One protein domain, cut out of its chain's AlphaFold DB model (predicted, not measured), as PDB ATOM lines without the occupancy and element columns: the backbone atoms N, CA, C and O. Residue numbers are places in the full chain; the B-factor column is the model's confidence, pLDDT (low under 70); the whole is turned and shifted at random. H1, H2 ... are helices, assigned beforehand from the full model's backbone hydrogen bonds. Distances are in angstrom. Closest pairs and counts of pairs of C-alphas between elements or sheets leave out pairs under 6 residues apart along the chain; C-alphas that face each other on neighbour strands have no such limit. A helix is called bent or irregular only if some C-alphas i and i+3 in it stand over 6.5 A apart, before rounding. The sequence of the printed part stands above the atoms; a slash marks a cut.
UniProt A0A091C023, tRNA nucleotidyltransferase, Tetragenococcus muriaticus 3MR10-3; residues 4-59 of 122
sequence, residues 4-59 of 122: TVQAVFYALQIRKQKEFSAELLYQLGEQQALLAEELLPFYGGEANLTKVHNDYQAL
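AT A GLANCE: This is residues 4 to 59 of the 122 residues of the protein "tRNA nucleotidyltransferase" of Tetragenococcus muriaticus 3MR10-3 (UniProt A0A091C023). Four short helices form a compact cluster of two helical hairpins, H1 with H2 and H3 with H4, packed on each other. H1 crosses H3, the longest helix, while H2 packs on H4, so that the contacts run round the four as a ring. The printed part has 56 residues, with H1, H2, H3 and H4 in that order and no named strand; its class is all helix. It is compact, with a radius of gyration of the C-alphas of 9.8 A, and rounded, spanning 28 by 22 by 18 A.

IN THESE COORDINATES: H1, residues 4 to 15, begins with C-alpha 4 at (108.677, 38.650, 63.104) and is 16.1 A long. H2, residues 22 to 28, measures 10.0 A. H3, residues 30 to 43, measures 20.7 A from C-alpha 30 at (100.771, 30.468, 65.352); it is only just irregular, with C-alphas 38 and 41 6.9 A apart. H4, residues 49 to 57, measures 12.2 A and ends with C-alpha 57 at (93.504, 26.009, 66.097).

HOW THE PARTS SIT: H1, with residues 7 to 11 alone, touches H2 in a hairpin, at a shallow tilt of 27 degrees, opposite ways; their closest C-alphas, of Ala 7 and Leu 28, are 6.3 A apart. H1 touches H3 at a steep tilt of 59 degrees, the same way, closest at the C-alphas of Val 8 and Ala 36, 5.0 A. H2 and H3 are close but not clearly touching. H2 touches H4 about perpendicular, at 79 degrees, closest at the C-alphas of Leu 25 and Tyr 56, 6.0 A. H3 and H4 touch as a hairpin, opposite ways at a shallow tilt of 26 degrees, closest at the C-alphas of Leu 34 and Leu 49, 6.0 A. H1 and H4 are apart. Every O i to N i+4 pair is within hydrogen-bond range in H1, H2 and H4, and 7 of 10 in H3.

THE WHOLE: The C-alphas farthest apart, of Gly 44 and Leu 59, are 27.8 A apart. The printed part has no cut and no long link. Its mean pLDDT is 89.2, and no printed residue is under 70.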
ATOM      1  N   THR A   4     108.876  39.545  61.961       75.75
ATOM      2  CA  THR A   4     108.677  38.650  63.104       75.75
ATOM      3  C   THR A   4     108.919  39.329  64.453       75.75
ATOM      4  O   THR A   4     108.108  39.169  65.351       75.75
ATOM      5  N   VAL A   5     109.980  40.129  64.613       84.25
ATOM      6  CA  VAL A   5     110.313  40.738  65.917       84.25
ATOM      7  C   VAL A   5     109.316  41.837  66.267       84.25
ATOM      8  O   VAL A   5     108.871  41.915  67.406       84.25
ATOM      9  N   GLN A   6     108.914  42.651  65.287       86.00
ATOM     10  CA  GLN A   6     107.880  43.668  65.492       86.00
ATOM     11  C   GLN A   6     106.527  43.031  65.825       86.00
ATOM     12  O   GLN A   6     105.859  43.490  66.747       86.00
ATOM     13  N   ALA A   7     106.157  41.958  65.119       86.69
ATOM     14  CA  ALA A   7     104.935  41.200  65.372       86.69
ATOM     15  C   ALA A   7     104.918  40.601  66.787       86.69
ATOM     16  O   ALA A   7     103.978  40.835  67.539       86.69
ATOM     17  N   VAL A   8     105.988  39.902  67.183       89.19
ATOM     18  CA  VAL A   8     106.121  39.301  68.520       89.19
ATOM     19  C   VAL A   8     106.123  40.374  69.612       89.19
ATOM     20  O   VAL A   8     105.433  40.228  70.617       89.19
ATOM     21  N   PHE A   9     106.842  41.484  69.416       88.81
ATOM     22  CA  PHE A   9     106.845  42.589  70.377       88.81
ATOM     23  C   PHE A   9     105.453  43.212  70.523       88.81
ATOM     24  O   PHE A   9     105.000  43.436  71.644       88.81
ATOM     25  N   TYR A  10     104.759  43.457  69.410       89.62
ATOM     26  CA  TYR A  10     103.392  43.972  69.414       89.62
ATOM     27  C   TYR A  10     102.427  43.020  70.132       89.62
ATOM     28  O   TYR A  10     101.691  43.448  71.019       89.62
ATOM     29  N   ALA A  11     102.493  41.723  69.820       90.38
ATOM     30  CA  ALA A  11     101.715  40.683  70.481       90.38
ATOM     31  C   ALA A  11     101.949  40.686  71.997       90.38
ATOM     32  O   ALA A  11     100.998  40.734  72.775       90.38
ATOM     33  N   LEU A  12     103.210  40.737  72.429       90.56
ATOM     34  CA  LEU A  12     103.577  40.797  73.839       90.56
ATOM     35  C   LEU A  12     102.992  42.037  74.544       90.56
ATOM     36  O   LEU A  12     102.517  41.926  75.673       90.56
ATOM     37  N   GLN A  13     102.983  43.213  73.899       90.12
ATOM     38  CA  GLN A  13     102.374  44.423  74.480       90.12
ATOM     39  C   GLN A  13     100.864  44.276  74.698       90.12
ATOM     40  O   GLN A  13     100.349  44.740  75.716       90.12
ATOM     41  N   ILE A  14     100.160  43.625  73.766       90.06
ATOM     42  CA  ILE A  14      98.736  43.299  73.923       90.06
ATOM     43  C   ILE A  14      98.571  42.289  75.060       90.06
ATOM     44  O   ILE A  14      97.756  42.520  75.953       90.06
ATOM     45  N   ARG A  15      99.377  41.218  75.070       88.94
ATOM     46  CA  ARG A  15      99.263  40.110  76.027       88.94
ATOM     47  C   ARG A  15      99.418  40.535  77.485       88.94
ATOM     48  O   ARG A  15      98.782  39.961  78.367       88.94
ATOM     49  N   LYS A  16     100.237  41.564  77.725       86.44
ATOM     50  CA  LYS A  16     100.406  42.208  79.038       86.44
ATOM     51  C   LYS A  16      99.138  42.878  79.567       86.44
ATOM     52  O   LYS A  16      99.021  43.061  80.770       86.44
ATOM     53  N   GLN A  17      98.227  43.281  78.684       86.56
ATOM     54  CA  GLN A  17      96.999  43.992  79.043       86.56
ATOM     55  C   GLN A  17      95.768  43.083  78.981       86.56
ATOM     56  O   GLN A  17      94.869  43.211  79.807       86.56
ATOM     57  N   LYS A  18      95.707  42.193  77.986       87.81
ATOM     58  CA  LYS A  18      94.562  41.315  77.712       87.81
ATOM     59  C   LYS A  18      94.987  40.071  76.935       87.81
ATOM     60  O   LYS A  18      96.093  40.009  76.415       87.81
ATOM     61  N   GLU A  19      94.100  39.091  76.820       87.44
ATOM     62  CA  GLU A  19      94.338  37.916  75.975       87.44
ATOM     63  C   GLU A  19      94.366  38.263  74.475       87.44
ATOM     64  O   GLU A  19      93.873  39.314  74.047       87.44
ATOM     65  N   PHE A  20      94.944  37.370  73.667       90.00
ATOM     66  CA  PHE A  20      94.944  37.527  72.217       90.00
ATOM     67  C   PHE A  20      93.522  37.457  71.653       90.00
ATOM     68  O   PHE A  20      92.736  36.582  72.009       90.00
ATOM     69  N   SER A  21      93.193  38.376  70.746       89.31
ATOM     70  CA  SER A  21      91.970  38.281  69.950       89.31
ATOM     71  C   SER A  21      92.166  37.310  68.785       89.31
ATOM     72  O   SER A  21      93.285  37.124  68.306       89.31
ATOM     73  N   ALA A  22      91.068  36.743  68.282       89.12
ATOM     74  CA  ALA A  22      91.089  35.879  67.101       89.12
ATOM     75  C   ALA A  22      91.750  36.564  65.889       89.12
ATOM     76  O   ALA A  22      92.578  35.965  65.209       89.12
ATOM     77  N   GLU A  23      91.454  37.850  65.679       87.50
ATOM     78  CA  GLU A  23      92.069  38.665  64.624       87.50
ATOM     79  C   GLU A  23      93.588  38.787  64.787       87.50
ATOM     80  O   GLU A  23      94.334  38.646  63.819       87.50
ATOM     81  N   LEU A  24      94.057  39.002  66.018       88.38
ATOM     82  CA  LEU A  24      95.480  39.129  66.294       88.38
ATOM     83  C   LEU A  24      96.204  37.791  66.102       88.38
ATOM     84  O   LEU A  24      97.270  37.768  65.496       88.38
ATOM     85  N   LEU A  25      95.618  36.683  66.567       91.12
ATOM     86  CA  LEU A  25      96.149  35.334  66.341       91.12
ATOM     87  C   LEU A  25      96.268  35.027  64.845       91.12
ATOM     88  O   LEU A  25      97.311  34.552  64.401       91.12
ATOM     89  N   TYR A  26      95.233  35.362  64.074       90.31
ATOM     90  CA  TYR A  26      95.216  35.190  62.625       90.31
ATOM     91  C   TYR A  26      96.298  36.023  61.921       90.31
ATOM     92  O   TYR A  26      97.043  35.506  61.095       90.31
ATOM     93  N   GLN A  27      96.433  37.307  62.274       87.81
ATOM     94  CA  GLN A  27      97.430  38.197  61.665       87.81
ATOM     95  C   GLN A  27      98.873  37.832  62.026       87.81
ATOM     96  O   GLN A  27      99.772  37.982  61.196       87.81
ATOM     97  N   LEU A  28      99.111  37.418  63.272       88.06
ATOM     98  CA  LEU A  28     100.438  37.036  63.745       88.06
ATOM     99  C   LEU A  28     100.875  35.699  63.153       88.06
ATOM    100  O   LEU A  28     102.038  35.567  62.778       88.06
ATOM    101  N   GLY A  29      99.951  34.741  63.077       89.44
ATOM    102  CA  GLY A  29     100.272  33.338  62.875       89.44
ATOM    103  C   GLY A  29     100.644  32.641  64.187       89.44
ATOM    104  O   GLY A  29     101.037  33.266  65.177       89.44
ATOM    105  N   GLU A  30     100.541  31.314  64.176       90.06
ATOM    106  CA  GLU A  30     100.771  30.468  65.352       90.06
ATOM    107  C   GLU A  30     102.166  30.663  65.953       90.06
ATOM    108  O   GLU A  30     102.307  30.874  67.156       90.06
ATOM    109  N   GLN A  31     103.208  30.652  65.116       90.25
ATOM    110  CA  GLN A  31     104.595  30.723  65.580       90.25
ATOM    111  C   GLN A  31     104.880  32.021  66.345       90.25
ATOM    112  O   GLN A  31     105.494  32.000  67.407       90.25
ATOM    113  N   GLN A  32     104.423  33.157  65.824       91.00
ATOM    114  CA  GLN A  32     104.632  34.469  66.425       91.00
ATOM    115  C   GLN A  32     103.828  34.627  67.719       91.00
ATOM    116  O   GLN A  32     104.338  35.202  68.680       91.00
ATOM    117  N   ALA A  33     102.597  34.108  67.759       91.44
ATOM    118  CA  ALA A  33     101.778  34.114  68.967       91.44
ATOM    119  C   ALA A  33     102.412  33.266  70.083       91.44
ATOM    120  O   ALA A  33     102.511  33.726  71.220       91.44
ATOM    121  N   LEU A  34     102.916  32.072  69.749       92.50
ATOM    122  CA  LEU A  34     103.617  31.200  70.696       92.50
ATOM    123  C   LEU A  34     104.913  31.835  71.212       92.50
ATOM    124  O   LEU A  34     105.137  31.839  72.416       92.50
ATOM    125  N   LEU A  35     105.724  32.438  70.335       91.25
ATOM    126  CA  LEU A  35     106.937  33.157  70.745       91.25
ATOM    127  C   LEU A  35     106.625  34.319  71.699       91.25
ATOM    128  O   LEU A  35     107.354  34.547  72.659       91.25
ATOM    129  N   ALA A  36     105.548  35.070  71.453       91.12
ATOM    130  CA  ALA A  36     105.148  36.163  72.337       91.12
ATOM    131  C   ALA A  36     104.715  35.658  73.721       91.12
ATOM    132  O   ALA A  36     105.051  36.274  74.733       91.12
ATOM    133  N   GLU A  37     104.006  34.532  73.765       91.81
ATOM    134  CA  GLU A  37     103.588  33.887  75.009       91.81
ATOM    135  C   GLU A  37     104.787  33.291  75.767       91.81
ATOM    136  O   GLU A  37     104.870  33.432  76.982       91.81
ATOM    137  N   GLU A  38     105.766  32.709  75.067       91.69
ATOM    138  CA  GLU A  38     107.010  32.188  75.655       91.69
ATOM    139  C   GLU A  38     107.859  33.293  76.301       91.69
ATOM    140  O   GLU A  38     108.541  33.064  77.299       91.69
ATOM    141  N   LEU A  39     107.785  34.521  75.777       89.94
ATOM    142  CA  LEU A  39     108.475  35.675  76.350       89.94
ATOM    143  C   LEU A  39     107.766  36.256  77.582       89.94
ATOM    144  O   LEU A  39     108.388  36.991  78.348       89.94
ATOM    145  N   LEU A  40     106.489  35.943  77.806       89.88
ATOM    146  CA  LEU A  40     105.678  36.524  78.879       89.88
ATOM    147  C   LEU A  40     106.237  36.312  80.309       89.88
ATOM    148  O   LEU A  40     106.208  37.276  81.085       89.88
ATOM    149  N   PRO A  41     106.816  35.146  80.673       89.81
ATOM    150  CA  PRO A  41     107.394  34.907  81.997       89.81
ATOM    151  C   PRO A  41     108.571  35.827  82.317       89.81
ATOM    152  O   PRO A  41     108.736  36.243  83.463       89.81
ATOM    153  N   PHE A  42     109.342  36.242  81.306       89.06
ATOM    154  CA  PHE A  42     110.439  37.204  81.475       89.06
ATOM    155  C   PHE A  42     109.952  38.610  81.857       89.06
ATOM    156  O   PHE A  42     110.743  39.446  82.288       89.06
ATOM    157  N   TYR A  43     108.650  38.874  81.722       85.00
ATOM    158  CA  TYR A  43     108.000  40.120  82.120       85.00
ATOM    159  C   TYR A  43     107.048  39.946  83.312       85.00
ATOM    160  O   TYR A  43     106.250  40.844  83.578       85.00
ATOM    161  N   GLY A  44     107.134  38.819  84.030       82.75
ATOM    162  CA  GLY A  44     106.353  38.560  85.243       82.75
ATOM    163  C   GLY A  44     104.906  38.118  85.005       82.75
ATOM    164  O   GLY A  44     104.100  38.217  85.924       82.75
ATOM    165  N   GLY A  45     104.561  37.665  83.793       83.75
ATOM    166  CA  GLY A  45     103.254  37.071  83.497       83.75
ATOM    167  C   GLY A  45     103.298  35.543  83.408       83.75
ATOM    168  O   GLY A  45     104.359  34.948  83.242       83.75
ATOM    169  N   GLU A  46     102.136  34.898  83.484       85.81
ATOM    170  CA  GLU A  46     102.017  33.446  83.315       85.81
ATOM    171  C   GLU A  46     101.761  33.086  81.850       85.81
ATOM    172  O   GLU A  46     100.736  33.465  81.276       85.81
ATOM    173  N   ALA A  47     102.704  32.355  81.251       88.62
ATOM    174  CA  ALA A  47     102.576  31.848  79.893       88.62
ATOM    175  C   ALA A  47     101.640  30.640  79.837       88.62
ATOM    176  O   ALA A  47     101.776  29.697  80.617       88.62
ATOM    177  N   ASN A  48     100.750  30.624  78.849       89.88
ATOM    178  CA  ASN A  48      99.910  29.477  78.542       89.88
ATOM    179  C   ASN A  48      99.951  29.149  77.045       89.88
ATOM    180  O   ASN A  48      99.032  29.450  76.282       89.88
ATOM    181  N   LEU A  49     101.038  28.492  76.631       90.81
ATOM    182  CA  LEU A  49     101.257  28.075  75.243       90.81
ATOM    183  C   LEU A  49     100.143  27.157  74.729       90.81
ATOM    184  O   LEU A  49      99.712  27.291  73.588       90.81
ATOM    185  N   THR A  50      99.639  26.255  75.575       92.19
ATOM    186  CA  THR A  50      98.552  25.335  75.213       92.19
ATOM    187  C   THR A  50      97.268  26.089  74.892       92.19
ATOM    188  O   THR A  50      96.609  25.773  73.906       92.19
ATOM    189  N   LYS A  51      96.925  27.111  75.683       91.25
ATOM    190  CA  LYS A  51      95.770  27.967  75.401       91.25
ATOM    191  C   LYS A  51      95.944  28.701  74.076       91.25
ATOM    192  O   LYS A  51      95.043  28.649  73.254       91.25
ATOM    193  N   VAL A  52      97.102  29.319  73.841       91.75
ATOM    194  CA  VAL A  52      97.375  30.052  72.590       91.75
ATOM    195  C   VAL A  52      97.296  29.134  71.371       91.75
ATOM    196  O   VAL A  52      96.677  29.498  70.374       91.75
ATOM    197  N   HIS A  53      97.866  27.933  71.466       92.56
ATOM    198  CA  HIS A  53      97.760  26.918  70.423       92.56
ATOM    199  C   HIS A  53      96.297  26.537  70.165       92.56
ATOM    200  O   HIS A  53      95.837  26.601  69.031       92.56
ATOM    201  N   ASN A  54      95.533  26.222  71.214       93.31
ATOM    202  CA  ASN A  54      94.123  25.859  71.078       93.31
ATOM    203  C   ASN A  54      93.277  27.005  70.504       93.31
ATOM    204  O   ASN A  54      92.437  26.764  69.640       93.31
ATOM    205  N   ASP A  55      93.508  28.243  70.944       91.38
ATOM    206  CA  ASP A  55      92.803  29.428  70.452       91.38
ATOM    207  C   ASP A  55      93.106  29.669  68.965       91.38
ATOM    208  O   ASP A  55      92.200  30.009  68.202       91.38
ATOM    209  N   TYR A  56      94.353  29.438  68.536       93.25
ATOM    210  CA  TYR A  56      94.746  29.511  67.128       93.25
ATOM    211  C   TYR A  56      94.115  28.387  66.296       93.25
ATOM    212  O   TYR A  56      93.568  28.637  65.223       93.25
ATOM    213  N   GLN A  57      94.132  27.145  66.782       92.00
ATOM    214  CA  GLN A  57      93.504  26.009  66.097       92.00
ATOM    215  C   GLN A  57      91.972  26.151  66.023       92.00
ATOM    216  O   GLN A  57      91.349  25.665  65.085       92.00
ATOM    217  N   ALA A  58      91.361  26.863  66.974       91.50
ATOM    218  CA  ALA A  58      89.932  27.170  66.993       91.50
ATOM    219  C   ALA A  58      89.529  28.357  66.093       91.50
ATOM    220  O   ALA A  58      88.355  28.771  66.111       91.50
ATOM    221  N   LEU A  59      90.470  28.945  65.346       91.69
ATOM    222  CA  LEU A  59      90.149  29.921  64.311       91.69
ATOM    223  C   LEU A  59      89.377  29.233  63.174       91.69
ATOM    224  O   LEU A  59      89.756  28.140  62.758       91.69
TER     225      LEU A  59